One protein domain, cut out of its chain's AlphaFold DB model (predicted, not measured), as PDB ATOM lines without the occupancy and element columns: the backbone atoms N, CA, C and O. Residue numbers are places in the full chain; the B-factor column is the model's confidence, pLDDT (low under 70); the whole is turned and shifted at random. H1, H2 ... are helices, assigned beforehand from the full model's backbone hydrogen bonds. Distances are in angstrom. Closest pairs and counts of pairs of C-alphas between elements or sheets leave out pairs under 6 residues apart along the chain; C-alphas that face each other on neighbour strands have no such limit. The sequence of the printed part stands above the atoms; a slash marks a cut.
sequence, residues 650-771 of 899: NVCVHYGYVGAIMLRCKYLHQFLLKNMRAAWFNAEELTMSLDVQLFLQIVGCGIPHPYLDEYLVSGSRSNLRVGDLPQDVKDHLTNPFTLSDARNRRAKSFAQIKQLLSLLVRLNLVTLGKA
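This is residues 650 to 771 of the 899 residues of the protein "B-block_TFIIIC domain-containing protein" of Perkinsus olseni (UniProt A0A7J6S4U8). You are looking at a crossed cluster of seven helices joined by looping links. The two longest, H2 and H7, cross about perpendicular at one end of the longest axis; the short helices H3 and H4 fill the middle, and H5 and H6 make the other end, with H1 at the side of H4. Residues 739 to 744, in the link from H6 to H7, stick out from this body. The printed part has 122 residues, with seven named helices in the order H1 to H7 and no named strand, an all helix class. It is compact, with a radius of gyration of the C-alphas of 14.5 A, and spans 40 by 34 by 27 A.

Begin at H1, residues 650 to 654, which is close but not clearly touching to H4, residues 692 to 698: the closest C-alphas, of His 654 and Leu 696, are 7.8 A apart. Next look at H2, residues 661 to 675, whose residues 664 to 668 alone touch H4 at a steep tilt of 46 degrees, opposite ways; the closest C-alphas, of Arg 664 and Ile 698, are 4.7 A apart. H3, residues 683 to 689, is near H2. H5, residues 706 to 713, is near H4 and is close but not clearly touching to H6, residues 727 to 734, with C-alphas 707 and 729 closest at 7.4 A. Last comes the hub, H7, residues 749 to 762, which touches three helices. Its residues 756 to 760 alone touch H2, about perpendicular at 88 degrees, with C-alphas 665 and 756 closest at 6.0 A. Its residues 749 to 754 alone touch H3, only just about perpendicular at 71 degrees, with C-alphas 683 and 750 closest at 5.9 A. H6 and H7 only just touch, with 3 pairs of C-alphas within 8 A; Thr 734 and Ser 749 are closest, their C-alphas 5.3 A apart. Among the pairs that are apart are H1 and H7, and H2 and H5. In each of the seven helices every O i to N i+4 pair is within hydrogen-bond range.

Find C-alpha 650 at (-20.022, -41.904, -44.672), where H1 begins its 6.2 A. H2 runs 21.1 A from C-alpha 661 at (-7.092, -41.115, -31.998). H3, H4, H5 and H6 measure 10.0, 9.9, 10.4 and 10.2 A. H7 runs 19.9 A to C-alpha 762 at (1.092, -38.547, -21.165).

The C-alphas farthest apart, of Ser 714 and Lys 770, are 43.4 A apart. The printed part has no cut. The links H5 to H6 and H6 to H7 are long, and H3 to H4 is tight. Expect pLDDT under 70 at residues 650 to 659, 677 to 679, 717 to 718, 736 to 748 and 770 to 771; the mean of the printed part is 79.5.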
ATOM      1  N   ASN A 650     -19.589 -43.281 -44.922       60.66
ATOM      2  CA  ASN A 650     -20.022 -41.904 -44.672       60.66
ATOM      3  C   ASN A 650     -20.944 -41.820 -43.450       60.66
ATOM      4  O   ASN A 650     -20.777 -40.942 -42.610       60.66
ATOM      5  N   VAL A 651     -21.850 -42.789 -43.301       63.91
ATOM      6  CA  VAL A 651     -22.744 -42.904 -42.139       63.91
ATOM      7  C   VAL A 651     -21.938 -43.219 -40.872       63.91
ATOM      8  O   VAL A 651     -22.125 -42.595 -39.833       63.91
ATOM      9  N   CYS A 652     -20.953 -44.117 -40.961       62.50
ATOM     10  CA  CYS A 652     -20.042 -44.398 -39.852       62.50
ATOM     11  C   CYS A 652     -19.222 -43.164 -39.429       62.50
ATOM     12  O   CYS A 652     -19.101 -42.900 -38.235       62.50
ATOM     13  N   VAL A 653     -18.670 -42.401 -40.376       67.25
ATOM     14  CA  VAL A 653     -17.958 -41.145 -40.079       67.25
ATOM     15  C   VAL A 653     -18.893 -40.143 -39.395       67.25
ATOM     16  O   VAL A 653     -18.489 -39.541 -38.403       67.25
ATOM     17  N   HIS A 654     -20.148 -40.043 -39.846       63.97
ATOM     18  CA  HIS A 654     -21.168 -39.173 -39.252       63.97
ATOM     19  C   HIS A 654     -21.486 -39.496 -37.787       63.97
ATOM     20  O   HIS A 654     -21.595 -38.584 -36.974       63.97
ATOM     21  N   TYR A 655     -21.545 -40.776 -37.417       68.12
ATOM     22  CA  TYR A 655     -21.721 -41.207 -36.023       68.12
ATOM     23  C   TYR A 655     -20.400 -41.344 -35.243       68.12
ATOM     24  O   TYR A 655     -20.350 -42.008 -34.199       68.12
ATOM     25  N   GLY A 656     -19.297 -40.787 -35.760       62.59
ATOM     26  CA  GLY A 656     -18.025 -40.727 -35.039       62.59
ATOM     27  C   GLY A 656     -17.139 -41.967 -35.106       62.59
ATOM     28  O   GLY A 656     -16.147 -42.068 -34.382       62.59
ATOM     29  N   TYR A 657     -17.451 -42.952 -35.948       63.72
ATOM     30  CA  TYR A 657     -16.785 -44.260 -35.921       63.72
ATOM     31  C   TYR A 657     -15.333 -44.259 -36.418       63.72
ATOM     32  O   TYR A 657     -14.636 -45.243 -36.174       63.72
ATOM     33  N   VAL A 658     -14.867 -43.217 -37.117       60.44
ATOM     34  CA  VAL A 658     -13.582 -43.254 -37.853       60.44
ATOM     35  C   VAL A 658     -12.737 -41.989 -37.640       60.44
ATOM     36  O   VAL A 658     -12.049 -41.517 -38.537       60.44
ATOM     37  N   GLY A 659     -12.763 -41.411 -36.439       67.19
ATOM     38  CA  GLY A 659     -11.774 -40.396 -36.060       67.19
ATOM     39  C   GLY A 659     -10.464 -41.061 -35.633       67.19
ATOM     40  O   GLY A 659     -10.478 -41.873 -34.707       67.19
ATOM     41  N   ALA A 660      -9.331 -40.726 -36.260       80.00
ATOM     42  CA  ALA A 660      -8.019 -41.144 -35.756       80.00
ATOM     43  C   ALA A 660      -7.830 -40.641 -34.312       80.00
ATOM     44  O   ALA A 660      -8.221 -39.517 -33.999       80.00
ATOM     45  N   ILE A 661      -7.210 -41.440 -33.435       83.00
ATOM     46  CA  ILE A 661      -7.092 -41.115 -31.998       83.00
ATOM     47  C   ILE A 661      -6.471 -39.730 -31.745       83.00
ATOM     48  O   ILE A 661      -6.935 -38.999 -30.880       83.00
ATOM     49  N   MET A 662      -5.505 -39.323 -32.574       83.06
ATOM     50  CA  MET A 662      -4.876 -38.000 -32.502       83.06
ATOM     51  C   MET A 662      -5.852 -36.859 -32.799       83.06
ATOM     52  O   MET A 662      -5.778 -35.813 -32.164       83.06
ATOM     53  N   LEU A 663      -6.780 -37.059 -33.737       85.62
ATOM     54  CA  LEU A 663      -7.787 -36.058 -34.075       85.62
ATOM     55  C   LEU A 663      -8.799 -35.904 -32.930       85.62
ATOM     56  O   LEU A 663      -9.136 -34.789 -32.551       85.62
ATOM     57  N   ARG A 664      -9.196 -37.022 -32.308       91.25
ATOM     58  CA  ARG A 664     -10.055 -37.033 -31.112       91.25
ATOM     59  C   ARG A 664      -9.392 -36.331 -29.927       91.25
ATOM     60  O   ARG A 664     -10.029 -35.515 -29.273       91.25
ATOM     61  N   CYS A 665      -8.103 -36.589 -29.687       90.25
ATOM     62  CA  CYS A 665      -7.324 -35.879 -28.669       90.25
ATOM     63  C   CYS A 665      -7.197 -34.385 -28.970       90.25
ATOM     64  O   CYS A 665      -7.342 -33.583 -28.055       90.25
ATOM     65  N   LYS A 666      -6.976 -34.004 -30.236       91.56
ATOM     66  CA  LYS A 666      -6.933 -32.596 -30.650       91.56
ATOM     67  C   LYS A 666      -8.255 -31.889 -30.351       91.56
ATOM     68  O   LYS A 666      -8.233 -30.824 -29.746       91.56
ATOM     69  N   TYR A 667      -9.384 -32.482 -30.737       92.81
ATOM     70  CA  TYR A 667     -10.707 -31.910 -30.478       92.81
ATOM     71  C   TYR A 667     -11.014 -31.805 -28.984       92.81
ATOM     72  O   TYR A 667     -11.445 -30.749 -28.528       92.81
ATOM     73  N   LEU A 668     -10.709 -32.853 -28.210       93.38
ATOM     74  CA  LEU A 668     -10.876 -32.828 -26.757       93.38
ATOM     75  C   LEU A 668     -10.013 -31.736 -26.110       93.38
ATOM     76  O   LEU A 668     -10.509 -30.960 -25.306       93.38
ATOM     77  N   HIS A 669      -8.742 -31.626 -26.494       92.69
ATOM     78  CA  HIS A 669      -7.840 -30.608 -25.962       92.69
ATOM     79  C   HIS A 669      -8.295 -29.185 -26.314       92.69
ATOM     80  O   HIS A 669      -8.335 -28.319 -25.447       92.69
ATOM     81  N   GLN A 670      -8.707 -28.946 -27.564       92.31
ATOM     82  CA  GLN A 670      -9.249 -27.650 -27.981       92.31
ATOM     83  C   GLN A 670     -10.511 -27.269 -27.202       92.31
ATOM     84  O   GLN A 670     -10.682 -26.100 -26.866       92.31
ATOM     85  N   PHE A 671     -11.378 -28.236 -26.905       92.69
ATOM     86  CA  PHE A 671     -12.550 -28.009 -26.066       92.69
ATOM     87  C   PHE A 671     -12.162 -27.611 -24.644       92.69
ATOM     88  O   PHE A 671     -12.673 -26.615 -24.135       92.69
ATOM     89  N   LEU A 672     -11.220 -28.338 -24.034       91.75
ATOM     90  CA  LEU A 672     -10.726 -28.024 -22.695       91.75
ATOM     91  C   LEU A 672     -10.150 -26.601 -22.633       91.75
ATOM     92  O   LEU A 672     -10.550 -25.821 -21.773       91.75
ATOM     93  N   LEU A 673      -9.299 -26.226 -23.596       87.88
ATOM     94  CA  LEU A 673      -8.698 -24.887 -23.671       87.88
ATOM     95  C   LEU A 673      -9.721 -23.753 -23.844       87.88
ATOM     96  O   LEU A 673      -9.472 -22.621 -23.422       87.88
ATOM     97  N   LYS A 674     -10.850 -24.024 -24.506       87.81
ATOM     98  CA  LYS A 674     -11.900 -23.025 -24.739       87.81
ATOM     99  C   LYS A 674     -12.831 -22.872 -23.543       87.81
ATOM    100  O   LYS A 674     -13.159 -21.745 -23.193       87.81
ATOM    101  N   ASN A 675     -13.242 -23.983 -22.937       83.38
ATOM    102  CA  ASN A 675     -14.390 -24.000 -22.028       83.38
ATOM    103  C   ASN A 675     -14.029 -24.211 -20.553       83.38
ATOM    104  O   ASN A 675     -14.852 -23.915 -19.698       83.38
ATOM    105  N   MET A 676     -12.825 -24.701 -20.238       76.06
ATOM    106  CA  MET A 676     -12.482 -25.170 -18.885       76.06
ATOM    107  C   MET A 676     -11.244 -24.468 -18.306       76.06
ATOM    108  O   MET A 676     -10.505 -25.069 -17.534       76.06
ATOM    109  N   ARG A 677     -11.018 -23.195 -18.673       63.47
ATOM    110  CA  ARG A 677      -9.781 -22.398 -18.474       63.47
ATOM    111  C   ARG A 677      -9.228 -22.234 -17.041       63.47
ATOM    112  O   ARG A 677      -8.261 -21.504 -16.885       63.47
ATOM    113  N   ALA A 678      -9.774 -22.900 -16.030       57.62
ATOM    114  CA  ALA A 678      -9.190 -23.031 -14.685       57.62
ATOM    115  C   ALA A 678      -9.930 -24.061 -13.800       57.62
ATOM    116  O   ALA A 678      -9.628 -24.192 -12.617       57.62
ATOM    117  N   ALA A 679     -10.933 -24.772 -14.330       68.12
ATOM    118  CA  ALA A 679     -11.821 -25.600 -13.522       68.12
ATOM    119  C   ALA A 679     -11.303 -27.037 -13.426       68.12
ATOM    120  O   ALA A 679     -10.869 -27.625 -14.418       68.12
ATOM    121  N   TRP A 680     -11.398 -27.616 -12.232       74.94
ATOM    122  CA  TRP A 680     -11.233 -29.050 -12.040       74.94
ATOM    123  C   TRP A 680     -12.477 -29.747 -12.574       74.94
ATOM    124  O   TRP A 680     -13.590 -29.373 -12.216       74.94
ATOM    125  N   PHE A 681     -12.294 -30.767 -13.405       80.19
ATOM    126  CA  PHE A 681     -13.408 -31.553 -13.925       80.19
ATOM    127  C   PHE A 681     -13.134 -33.039 -13.775       80.19
ATOM    128  O   PHE A 681     -11.994 -33.508 -13.885       80.19
ATOM    129  N   ASN A 682     -14.204 -33.793 -13.553       83.69
ATOM    130  CA  ASN A 682     -14.176 -35.236 -13.725       83.69
ATOM    131  C   ASN A 682     -14.611 -35.613 -15.158       83.69
ATOM    132  O   ASN A 682     -15.128 -34.805 -15.933       83.69
ATOM    133  N   ALA A 683     -14.369 -36.867 -15.547       85.62
ATOM    134  CA  ALA A 683     -14.705 -37.334 -16.894       85.62
ATOM    135  C   ALA A 683     -16.213 -37.278 -17.198       85.62
ATOM    136  O   ALA A 683     -16.587 -37.249 -18.367       85.62
ATOM    137  N   GLU A 684     -17.069 -37.294 -16.178       87.06
ATOM    138  CA  GLU A 684     -18.520 -37.261 -16.332       87.06
ATOM    139  C   GLU A 684     -19.022 -35.850 -16.630       87.06
ATOM    140  O   GLU A 684     -19.629 -35.645 -17.677       87.06
ATOM    141  N   GLU A 685     -18.653 -34.866 -15.814       86.94
ATOM    142  CA  GLU A 685     -18.897 -33.436 -16.047       86.94
ATOM    143  C   GLU A 685     -18.368 -32.994 -17.414       86.94
ATOM    144  O   GLU A 685     -19.048 -32.301 -18.178       86.94
ATOM    145  N   LEU A 686     -17.170 -33.465 -17.772       90.56
ATOM    146  CA  LEU A 686     -16.602 -33.212 -19.089       90.56
ATOM    147  C   LEU A 686     -17.465 -33.815 -20.198       90.56
ATOM    148  O   LEU A 686     -17.697 -33.174 -21.211       90.56
ATOM    149  N   THR A 687     -17.969 -35.035 -20.016       91.56
ATOM    150  CA  THR A 687     -18.844 -35.668 -21.011       91.56
ATOM    151  C   THR A 687     -20.153 -34.903 -21.178       91.56
ATOM    152  O   THR A 687     -20.604 -34.722 -22.305       91.56
ATOM    153  N   MET A 688     -20.749 -34.443 -20.076       92.06
ATOM    154  CA  MET A 688     -22.037 -33.745 -20.086       92.06
ATOM    155  C   MET A 688     -21.943 -32.328 -20.652       92.06
ATOM    156  O   MET A 688     -22.921 -31.832 -21.204       92.06
ATOM    157  N   SER A 689     -20.776 -31.690 -20.547       92.50
ATOM    158  CA  SER A 689     -20.532 -30.346 -21.083       92.50
ATOM    159  C   SER A 689     -20.199 -30.319 -22.578       92.50
ATOM    160  O   SER A 689     -20.282 -29.250 -23.187       92.50
ATOM    161  N   LEU A 690     -19.840 -31.459 -23.182       93.00
ATOM    162  CA  LEU A 690     -19.583 -31.544 -24.622       93.00
ATOM    163  C   LEU A 690     -20.861 -31.269 -25.414       93.00
ATOM    164  O   LEU A 690     -21.937 -31.769 -25.080       93.00
ATOM    165  N   ASP A 691     -20.723 -30.523 -26.508       92.56
ATOM    166  CA  ASP A 691     -21.776 -30.450 -27.513       92.56
ATOM    167  C   ASP A 691     -21.945 -31.821 -28.201       92.56
ATOM    168  O   ASP A 691     -21.004 -32.620 -28.294       92.56
ATOM    169  N   VAL A 692     -23.161 -32.130 -28.655       91.50
ATOM    170  CA  VAL A 692     -23.486 -33.454 -29.219       91.50
ATOM    171  C   VAL A 692     -22.620 -33.784 -30.438       91.50
ATOM    172  O   VAL A 692     -22.197 -34.929 -30.614       91.50
ATOM    173  N   GLN A 693     -22.298 -32.794 -31.271       89.12
ATOM    174  CA  GLN A 693     -21.508 -33.000 -32.483       89.12
ATOM    175  C   GLN A 693     -20.056 -33.373 -32.156       89.12
ATOM    176  O   GLN A 693     -19.492 -34.308 -32.731       89.12
ATOM    177  N   LEU A 694     -19.457 -32.671 -31.207       90.56
ATOM    178  CA  LEU A 694     -18.112 -32.870 -30.708       90.56
ATOM    179  C   LEU A 694     -18.022 -34.161 -29.898       90.56
ATOM    180  O   LEU A 694     -17.060 -34.913 -30.059       90.56
ATOM    181  N   PHE A 695     -19.044 -34.487 -29.105       92.50
ATOM    182  CA  PHE A 695     -19.160 -35.788 -28.449       92.50
ATOM    183  C   PHE A 695     -19.143 -36.928 -29.477       92.50
ATOM    184  O   PHE A 695     -18.389 -37.893 -29.322       92.50
ATOM    185  N   LEU A 696     -19.902 -36.805 -30.572       90.31
ATOM    186  CA  LEU A 696     -19.865 -37.781 -31.660       90.31
ATOM    187  C   LEU A 696     -18.483 -37.831 -32.328       90.31
ATOM    188  O   LEU A 696     -17.978 -38.919 -32.583       90.31
ATOM    189  N   GLN A 697     -17.808 -36.704 -32.547       88.69
ATOM    190  CA  GLN A 697     -16.458 -36.694 -33.129       88.69
ATOM    191  C   GLN A 697     -15.391 -37.330 -32.220       88.69
ATOM    192  O   GLN A 697     -14.480 -37.999 -32.719       88.69
ATOM    193  N   ILE A 698     -15.491 -37.132 -30.902       90.19
ATOM    194  CA  ILE A 698     -14.515 -37.599 -29.906       90.19
ATOM    195  C   ILE A 698     -14.770 -39.064 -29.523       90.19
ATOM    196  O   ILE A 698     -13.846 -39.886 -29.541       90.19
ATOM    197  N   VAL A 699     -16.011 -39.403 -29.183       89.25
ATOM    198  CA  VAL A 699     -16.413 -40.714 -28.648       89.25
ATOM    199  C   VAL A 699     -17.117 -41.543 -29.727       89.25
ATOM    200  O   VAL A 699     -16.680 -42.655 -30.051       89.25
ATOM    201  N   GLY A 700     -18.154 -40.963 -30.336       87.44
ATOM    202  CA  GLY A 700     -19.060 -41.616 -31.285       87.44
ATOM    203  C   GLY A 700     -20.115 -42.492 -30.598       87.44
ATOM    204  O   GLY A 700     -19.833 -43.136 -29.592       87.44
ATOM    205  N   CYS A 701     -21.330 -42.564 -31.152       79.56
ATOM    206  CA  CYS A 701     -22.459 -43.256 -30.507       79.56
ATOM    207  C   CYS A 701     -22.484 -44.773 -30.745       79.56
ATOM    208  O   CYS A 701     -23.018 -45.523 -29.940       79.56
ATOM    209  N   GLY A 702     -21.869 -45.278 -31.820       72.19
ATOM    210  CA  GLY A 702     -21.752 -46.729 -32.014       72.19
ATOM    211  C   GLY A 702     -23.032 -47.473 -32.400       72.19
ATOM    212  O   GLY A 702     -22.934 -48.670 -32.668       72.19
ATOM    213  N   ILE A 703     -24.176 -46.790 -32.488       75.44
ATOM    214  CA  ILE A 703     -25.482 -47.303 -32.925       75.44
ATOM    215  C   ILE A 703     -26.278 -46.105 -33.495       75.44
ATOM    216  O   ILE A 703     -26.153 -45.008 -32.946       75.44
ATOM    217  N   PRO A 704     -27.030 -46.254 -34.605       78.88
ATOM    218  CA  PRO A 704     -27.946 -45.207 -35.067       78.88
ATOM    219  C   PRO A 704     -29.037 -44.948 -34.018       78.88
ATOM    220  O   PRO A 704     -29.563 -45.897 -33.436       78.88
ATOM    221  N   HIS A 705     -29.378 -43.681 -33.781       84.06
ATOM    222  CA  HIS A 705     -30.400 -43.296 -32.809       84.06
ATOM    223  C   HIS A 705     -31.358 -42.284 -33.451       84.06
ATOM    224  O   HIS A 705     -30.889 -41.212 -33.835       84.06
ATOM    225  N   PRO A 706     -32.681 -42.542 -33.512       86.19
ATOM    226  CA  PRO A 706     -33.629 -41.709 -34.260       86.19
ATOM    227  C   PRO A 706     -33.572 -40.219 -33.901       86.19
ATOM    228  O   PRO A 706     -33.512 -39.375 -34.786       86.19
ATOM    229  N   TYR A 707     -33.490 -39.906 -32.603       88.94
ATOM    230  CA  TYR A 707     -33.353 -38.527 -32.125       88.94
ATOM    231  C   TYR A 707     -32.072 -37.839 -32.629       88.94
ATOM    232  O   TYR A 707     -32.091 -36.672 -33.007       88.94
ATOM    233  N   LEU A 708     -30.944 -38.559 -32.661       87.56
ATOM    234  CA  LEU A 708     -29.685 -38.006 -33.165       87.56
ATOM    235  C   LEU A 708     -29.729 -37.845 -34.681       87.56
ATOM    236  O   LEU A 708     -29.156 -36.896 -35.202       87.56
ATOM    237  N   ASP A 709     -30.420 -38.737 -35.383       87.31
ATOM    238  CA  ASP A 709     -30.597 -38.650 -36.830       87.31
ATOM    239  C   ASP A 709     -31.403 -37.404 -37.188       87.31
ATOM    240  O   ASP A 709     -30.993 -36.639 -38.056       87.31
ATOM    241  N   GLU A 710     -32.504 -37.161 -36.477       86.44
ATOM    242  CA  GLU A 710     -33.326 -35.964 -36.640       86.44
ATOM    243  C   GLU A 710     -32.544 -34.692 -36.295       86.44
ATOM    244  O   GLU A 710     -32.510 -33.755 -37.094       86.44
ATOM    245  N   TYR A 711     -31.826 -34.689 -35.167       84.62
ATOM    246  CA  TYR A 711     -30.959 -33.583 -34.768       84.62
ATOM    247  C   TYR A 711     -29.911 -33.263 -35.845       84.62
ATOM    248  O   TYR A 711     -29.772 -32.113 -36.262       84.62
ATOM    249  N   LEU A 712     -29.215 -34.278 -36.362       81.75
ATOM    250  CA  LEU A 712     -28.182 -34.107 -37.386       81.75
ATOM    251  C   LEU A 712     -28.762 -33.684 -38.746       81.75
ATOM    252  O   LEU A 712     -28.141 -32.884 -39.447       81.75
ATOM    253  N   VAL A 713     -29.935 -34.202 -39.126       81.69
ATOM    254  CA  VAL A 713     -30.613 -33.872 -40.394       81.69
ATOM    255  C   VAL A 713     -31.208 -32.469 -40.363       81.69
ATOM    256  O   VAL A 713     -31.169 -31.780 -41.381       81.69
ATOM    257  N   SER A 714     -31.697 -32.016 -39.208       80.62
ATOM    258  CA  SER A 714     -32.246 -30.664 -39.044       80.62
ATOM    259  C   SER A 714     -31.224 -29.562 -39.349       80.62
ATOM    260  O   SER A 714     -31.598 -28.406 -39.531       80.62
ATOM    261  N   GLY A 715     -29.925 -29.898 -39.404       72.69
ATOM    262  CA  GLY A 715     -28.843 -28.946 -39.646       72.69
ATOM    263  C   GLY A 715     -28.714 -27.895 -38.543       72.69
ATOM    264  O   GLY A 715     -27.962 -26.930 -38.701       72.69
ATOM    265  N   SER A 716     -29.441 -28.077 -37.436       71.94
ATOM    266  CA  SER A 716     -29.466 -27.150 -36.323       71.94
ATOM    267  C   SER A 716     -28.096 -27.174 -35.656       71.94
ATOM    268  O   SER A 716     -27.712 -28.139 -34.999       71.94
ATOM    269  N   ARG A 717     -27.314 -26.110 -35.864       64.19
ATOM    270  CA  ARG A 717     -26.008 -25.906 -35.214       64.19
ATOM    271  C   ARG A 717     -26.167 -25.447 -33.764       64.19
ATOM    272  O   ARG A 717     -25.334 -24.692 -33.266       64.19
ATOM    273  N   SER A 718     -27.264 -25.816 -33.109       66.69
ATOM    274  CA  SER A 718     -27.452 -25.485 -31.709       66.69
ATOM    275  C   SER A 718     -26.308 -26.108 -30.908       66.69
ATOM    276  O   SER A 718     -25.869 -27.226 -31.171       66.69
ATOM    277  N   ASN A 719     -25.777 -25.366 -29.937       81.19
ATOM    278  CA  ASN A 719     -24.768 -25.873 -29.005       81.19
ATOM    279  C   ASN A 719     -25.438 -26.789 -27.966       81.19
ATOM    280  O   ASN A 719     -25.259 -26.594 -26.764       81.19
ATOM    281  N   LEU A 720     -26.276 -27.730 -28.417       91.81
ATOM    282  CA  LEU A 720     -26.976 -28.656 -27.542       91.81
ATOM    283  C   LEU A 720     -25.929 -29.535 -26.867       91.81
ATOM    284  O   LEU A 720     -25.133 -30.197 -27.546       91.81
ATOM    285  N   ARG A 721     -25.895 -29.506 -25.536       93.44
ATOM    286  CA  ARG A 721     -24.944 -30.298 -24.761       93.44
ATOM    287  C   ARG A 721     -25.497 -31.693 -24.536       93.44
ATOM    288  O   ARG A 721     -26.706 -31.896 -24.478       93.44
ATOM    289  N   VAL A 722     -24.606 -32.662 -24.352       92.62
ATOM    290  CA  VAL A 722     -24.996 -34.037 -23.997       92.62
ATOM    291  C   VAL A 722     -25.802 -34.062 -22.692       92.62
ATOM    292  O   VAL A 722     -26.705 -34.881 -22.546       92.62
ATOM    293  N   GLY A 723     -25.509 -33.148 -21.759       92.31
ATOM    294  CA  GLY A 723     -26.243 -32.997 -20.504       92.31
ATOM    295  C   GLY A 723     -27.713 -32.600 -20.665       92.31
ATOM    296  O   GLY A 723     -28.513 -33.021 -19.827       92.31
ATOM    297  N   ASP A 724     -28.038 -31.878 -21.743       94.19
ATOM    298  CA  ASP A 724     -29.359 -31.295 -22.030       94.19
ATOM    299  C   ASP A 724     -30.236 -32.209 -22.905       94.19
ATOM    300  O   ASP A 724     -31.369 -31.866 -23.245       94.19
ATOM    301  N   LEU A 725     -29.711 -33.368 -23.314       92.75
ATOM    302  CA  LEU A 725     -30.459 -34.343 -24.097       92.75
ATOM    303  C   LEU A 725     -31.550 -35.025 -23.258       92.75
ATOM    304  O   LEU A 725     -31.366 -35.209 -22.049       92.75
ATOM    305  N   PRO A 726     -32.638 -35.496 -23.899       94.38
ATOM    306  CA  PRO A 726     -33.592 -36.388 -23.254       94.38
ATOM    307  C   PRO A 726     -32.878 -37.568 -22.581       94.38
ATOM    308  O   PRO A 726     -31.890 -38.098 -23.103       94.38
ATOM    309  N   GLN A 727     -33.352 -37.948 -21.394       88.50
ATOM    310  CA  GLN A 727     -32.647 -38.879 -20.508       88.50
ATOM    311  C   GLN A 727     -32.389 -40.243 -21.170       88.50
ATOM    312  O   GLN A 727     -31.319 -40.815 -20.995       88.50
ATOM    313  N   ASP A 728     -33.312 -40.723 -22.001       86.31
ATOM    314  CA  ASP A 728     -33.182 -41.948 -22.794       86.31
ATOM    315  C   ASP A 728     -32.032 -41.873 -23.815       86.31
ATOM    316  O   ASP A 728     -31.224 -42.801 -23.920       86.31
ATOM    317  N   VAL A 729     -31.895 -40.745 -24.517       89.19
ATOM    318  CA  VAL A 729     -30.804 -40.498 -25.476       89.19
ATOM    319  C   VAL A 729     -29.472 -40.347 -24.743       89.19
ATOM    320  O   VAL A 729     -28.445 -40.883 -25.168       89.19
ATOM    321  N   LYS A 730     -29.485 -39.632 -23.616       89.69
ATOM    322  CA  LYS A 730     -28.321 -39.417 -22.752       89.69
ATOM    323  C   LYS A 730     -27.804 -40.733 -22.180       89.69
ATOM    324  O   LYS A 730     -26.599 -40.997 -22.250       89.69
ATOM    325  N   ASP A 731     -28.692 -41.591 -21.691       85.19
ATOM    326  CA  ASP A 731     -28.349 -42.925 -21.200       85.19
ATOM    327  C   ASP A 731     -27.834 -43.808 -22.334       85.19
ATOM    328  O   ASP A 731     -26.827 -44.494 -22.165       85.19
ATOM    329  N   HIS A 732     -28.423 -43.720 -23.529       83.56
ATOM    330  CA  HIS A 732     -27.920 -44.438 -24.697       83.56
ATOM    331  C   HIS A 732     -26.485 -44.024 -25.070       83.56
ATOM    332  O   HIS A 732     -25.647 -44.874 -25.387       83.56
ATOM    333  N   LEU A 733     -26.171 -42.726 -24.995       84.56
ATOM    334  CA  LEU A 733     -24.846 -42.196 -25.320       84.56
ATOM    335  C   LEU A 733     -23.804 -42.444 -24.232       84.56
ATOM    336  O   LEU A 733     -22.623 -42.596 -24.548       84.56
ATOM    337  N   THR A 734     -24.196 -42.480 -22.960       84.19
ATOM    338  CA  THR A 734     -23.259 -42.554 -21.827       84.19
ATOM    339  C   THR A 734     -23.150 -43.961 -21.223       84.19
ATOM    340  O   THR A 734     -22.055 -44.368 -20.816       84.19
ATOM    341  N   ASN A 735     -24.233 -44.744 -21.265       74.25
ATOM    342  CA  ASN A 735     -24.386 -46.092 -20.711       74.25
ATOM    343  C   ASN A 735     -25.135 -47.040 -21.683       74.25
ATOM    344  O   ASN A 735     -26.283 -47.411 -21.441       74.25
ATOM    345  N   PRO A 736     -24.479 -47.559 -22.738       58.94
ATOM    346  CA  PRO A 736     -25.129 -48.355 -23.793       58.94
ATOM    347  C   PRO A 736     -25.604 -49.774 -23.377       58.94
ATOM    348  O   PRO A 736     -25.759 -50.649 -24.224       58.94
ATOM    349  N   PHE A 737     -25.809 -50.056 -22.086       54.62
ATOM    350  CA  PHE A 737     -26.108 -51.396 -21.556       54.62
ATOM    351  C   PHE A 737     -27.598 -51.774 -21.506       54.62
ATOM    352  O   PHE A 737     -27.903 -52.910 -21.148       54.62
ATOM    353  N   THR A 738     -28.528 -50.894 -21.880       51.12
ATOM    354  CA  THR A 738     -29.973 -51.197 -21.828       51.12
ATOM    355  C   THR A 738     -30.486 -52.049 -22.999       51.12
ATOM    356  O   THR A 738     -31.615 -52.525 -22.947       51.12
ATOM    357  N   LEU A 739     -29.666 -52.335 -24.020       51.22
ATOM    358  CA  LEU A 739     -30.025 -53.216 -25.144       51.22
ATOM    359  C   LEU A 739     -29.199 -54.513 -25.098       51.22
ATOM    360  O   LEU A 739     -27.988 -54.521 -25.324       51.22
ATOM    361  N   SER A 740     -29.859 -55.624 -24.767       43.59
ATOM    362  CA  SER A 740     -29.258 -56.813 -24.145       43.59
ATOM    363  C   SER A 740     -28.385 -57.734 -25.017       43.59
ATOM    364  O   SER A 740     -28.100 -58.838 -24.561       43.59
ATOM    365  N   ASP A 741     -27.926 -57.360 -26.221       49.41
ATOM    366  CA  ASP A 741     -27.305 -58.358 -27.125       49.41
ATOM    367  C   ASP A 741     -26.075 -57.949 -27.963       49.41
ATOM    368  O   ASP A 741     -25.691 -58.634 -28.913       49.41
ATOM    369  N   ALA A 742     -25.325 -56.914 -27.575       46.53
ATOM    370  CA  ALA A 742     -24.053 -56.583 -28.237       46.53
ATOM    371  C   ALA A 742     -22.824 -57.167 -27.507       46.53
ATOM    372  O   ALA A 742     -22.001 -56.449 -26.932       46.53
ATOM    373  N   ARG A 743     -22.646 -58.495 -27.554       43.66
ATOM    374  CA  ARG A 743     -21.401 -59.156 -27.111       43.66
ATOM    375  C   ARG A 743     -20.204 -58.637 -27.934       43.66
ATOM    376  O   ARG A 743     -19.996 -59.078 -29.059       43.66
ATOM    377  N   ASN A 744     -19.406 -57.748 -27.325       50.81
ATOM    378  CA  ASN A 744     -18.044 -57.286 -27.690       50.81
ATOM    379  C   ASN A 744     -17.816 -55.871 -28.262       50.81
ATOM    380  O   ASN A 744     -16.742 -55.664 -28.831       50.81
ATOM    381  N   ARG A 745     -18.675 -54.851 -28.104       46.22
ATOM    382  CA  ARG A 745     -18.285 -53.501 -28.589       46.22
ATOM    383  C   ARG A 745     -18.517 -52.346 -27.607       46.22
ATOM    384  O   ARG A 745     -19.636 -51.925 -27.382       46.22
ATOM    385  N   ARG A 746     -17.364 -51.781 -27.207       50.03
ATOM    386  CA  ARG A 746     -17.058 -50.436 -26.676       50.03
ATOM    387  C   ARG A 746     -17.142 -50.236 -25.165       50.03
ATOM    388  O   ARG A 746     -18.122 -50.527 -24.498       50.03
ATOM    389  N   ALA A 747     -16.032 -49.714 -24.644       54.94
ATOM    390  CA  ALA A 747     -15.929 -49.183 -23.300       54.94
ATOM    391  C   ALA A 747     -16.897 -48.001 -23.152       54.94
ATOM    392  O   ALA A 747     -17.065 -47.247 -24.116       54.94
ATOM    393  N   LYS A 748     -17.489 -47.861 -21.955       67.75
ATOM    394  CA  LYS A 748     -18.341 -46.731 -21.543       67.75
ATOM    395  C   LYS A 748     -17.780 -45.419 -22.105       67.75
ATOM    396  O   LYS A 748     -16.562 -45.244 -22.085       67.75
ATOM    397  N   SER A 749     -18.618 -44.505 -22.580       77.69
ATOM    398  CA  SER A 749     -18.177 -43.217 -23.143       77.69
ATOM    399  C   SER A 749     -17.216 -42.479 -22.203       77.69
ATOM    400  O   SER A 749     -16.152 -42.023 -22.624       77.69
ATOM    401  N   PHE A 750     -17.477 -42.560 -20.895       81.94
ATOM    402  CA  PHE A 750     -16.569 -42.102 -19.839       81.94
ATOM    403  C   PHE A 750     -15.189 -42.770 -19.862       81.94
ATOM    404  O   PHE A 750     -14.177 -42.114 -19.656       81.94
ATOM    405  N   ALA A 751     -15.108 -44.076 -20.118       81.94
ATOM    406  CA  ALA A 751     -13.839 -44.790 -20.212       81.94
ATOM    407  C   ALA A 751     -13.029 -44.372 -21.450       81.94
ATOM    408  O   ALA A 751     -11.805 -44.329 -21.375       81.94
ATOM    409  N   GLN A 752     -13.688 -44.039 -22.565       84.81
ATOM    410  CA  GLN A 752     -13.001 -43.494 -23.740       84.81
ATOM    411  C   GLN A 752     -12.465 -42.089 -23.462       84.81
ATOM    412  O   GLN A 752     -11.301 -41.823 -23.740       84.81
ATOM    413  N   ILE A 753     -13.263 -41.221 -22.835       89.06
ATOM    414  CA  ILE A 753     -12.809 -39.886 -22.426       89.06
ATOM    415  C   ILE A 753     -11.666 -39.987 -21.409       89.06
ATOM    416  O   ILE A 753     -10.645 -39.337 -21.598       89.06
ATOM    417  N   LYS A 754     -11.741 -40.884 -20.416       88.81
ATOM    418  CA  LYS A 754     -10.626 -41.167 -19.489       88.81
ATOM    419  C   LYS A 754      -9.358 -41.627 -20.211       88.81
ATOM    420  O   LYS A 754      -8.265 -41.200 -19.855       88.81
ATOM    421  N   GLN A 755      -9.478 -42.472 -21.237       88.38
ATOM    422  CA  GLN A 755      -8.329 -42.889 -22.051       88.38
ATOM    423  C   GLN A 755      -7.722 -41.725 -22.837       88.38
ATOM    424  O   GLN A 755      -6.500 -41.607 -22.900       88.38
ATOM    425  N   LEU A 756      -8.556 -40.861 -23.421       90.88
ATOM    426  CA  LEU A 756      -8.089 -39.681 -24.149       90.88
ATOM    427  C   LEU A 756      -7.445 -38.659 -23.203       90.88
ATOM    428  O   LEU A 756      -6.381 -38.143 -23.528       90.88
ATOM    429  N   LEU A 757      -8.022 -38.428 -22.020       90.12
ATOM    430  CA  LEU A 757      -7.429 -37.598 -20.967       90.12
ATOM    431  C   LEU A 757      -6.090 -38.171 -20.497       90.12
ATOM    432  O   LEU A 757      -5.108 -37.442 -20.440       90.12
ATOM    433  N   SER A 758      -6.005 -39.483 -20.258       89.44
ATOM    434  CA  SER A 758      -4.740 -40.149 -19.926       89.44
ATOM    435  C   SER A 758      -3.686 -39.965 -21.024       89.44
ATOM    436  O   SER A 758      -2.510 -39.765 -20.721       89.44
ATOM    437  N   LEU A 759      -4.089 -39.977 -22.301       89.12
ATOM    438  CA  LEU A 759      -3.177 -39.676 -23.402       89.12
ATOM    439  C   LEU A 759      -2.722 -38.213 -23.373       89.12
ATOM    440  O   LEU A 759      -1.533 -37.961 -23.528       89.12
ATOM    441  N   LEU A 760      -3.633 -37.262 -23.157       89.94
ATOM    442  CA  LEU A 760      -3.288 -35.841 -23.048       89.94
ATOM    443  C   LEU A 760      -2.337 -35.571 -21.874       89.94
ATOM    444  O   LEU A 760      -1.392 -34.802 -22.033       89.94
ATOM    445  N   VAL A 761      -2.518 -36.272 -20.750       89.00
ATOM    446  CA  VAL A 761      -1.592 -36.244 -19.608       89.00
ATOM    447  C   VAL A 761      -0.226 -36.807 -19.991       89.00
ATOM    448  O   VAL A 761       0.791 -36.170 -19.750       89.00
ATOM    449  N   ARG A 762      -0.173 -37.961 -20.671       86.50
ATOM    450  CA  ARG A 762       1.092 -38.547 -21.165       86.50
ATOM    451  C   ARG A 762       1.803 -37.672 -22.203       86.50
ATOM    452  O   ARG A 762       3.006 -37.821 -22.391       86.50
ATOM    453  N   LEU A 763       1.066 -36.802 -22.891       86.12
ATOM    454  CA  LEU A 763       1.594 -35.810 -23.828       86.12
ATOM    455  C   LEU A 763       1.949 -34.476 -23.147       86.12
ATOM    456  O   LEU A 763       2.346 -33.550 -23.846       86.12
ATOM    457  N   ASN A 764       1.818 -34.374 -21.819       86.88
ATOM    458  CA  ASN A 764       2.044 -33.158 -21.029       86.88
ATOM    459  C   ASN A 764       1.184 -31.953 -21.455       86.88
ATOM    460  O   ASN A 764       1.567 -30.808 -21.232       86.88
ATOM    461  N   LEU A 765       0.016 -32.200 -22.054       83.94
ATOM    462  CA  LEU A 765      -0.940 -31.151 -22.435       83.94
ATOM    463  C   LEU A 765      -1.939 -30.837 -21.314       83.94
ATOM    464  O   LEU A 765      -2.601 -29.806 -21.328       83.94
ATOM    465  N   VAL A 766      -2.074 -31.752 -20.356       86.50
ATOM    466  CA  VAL A 766      -3.013 -31.672 -19.236       86.50
ATOM    467  C   VAL A 766      -2.331 -32.272 -18.002       86.50
ATOM    468  O   VAL A 766      -1.567 -33.227 -18.136       86.50
ATOM    469  N   THR A 767      -2.582 -31.740 -16.809       81.25
ATOM    470  CA  THR A 767      -1.990 -32.223 -15.553       81.25
ATOM    471  C   THR A 767      -3.020 -32.958 -14.705       81.25
ATOM    472  O   THR A 767      -4.175 -32.548 -14.600       81.25
ATOM    473  N   LEU A 768      -2.609 -34.073 -14.101       80.19
ATOM    474  CA  LEU A 768      -3.448 -34.807 -13.160       80.19
ATOM    475  C   LEU A 768      -3.242 -34.195 -11.773       80.19
ATOM    476  O   LEU A 768      -2.135 -34.266 -11.238       80.19
ATOM    477  N   GLY A 769      -4.272 -33.557 -11.225       72.56
ATOM    478  CA  GLY A 769      -4.186 -32.967  -9.895       72.56
ATOM    479  C   GLY A 769      -4.360 -34.046  -8.829       72.56
ATOM    480  O   GLY A 769      -5.239 -34.904  -8.941       72.56
ATOM    481  N   LYS A 770      -3.514 -34.037  -7.796       61.34
ATOM    482  CA  LYS A 770      -3.695 -34.927  -6.644       61.34
ATOM    483  C   LYS A 770      -4.819 -34.368  -5.779       61.34
ATOM    484  O   LYS A 770      -4.798 -33.200  -5.412       61.34
ATOM    485  N   ALA A 771      -5.775 -35.217  -5.410       53.75
ATOM    486  CA  ALA A 771      -6.910 -34.819  -4.575       53.75
ATOM    487  C   ALA A 771      -6.499 -34.242  -3.201       53.75
ATOM    488  O   ALA A 771      -7.291 -33.543  -2.587       53.75
TER     489      ALA A 771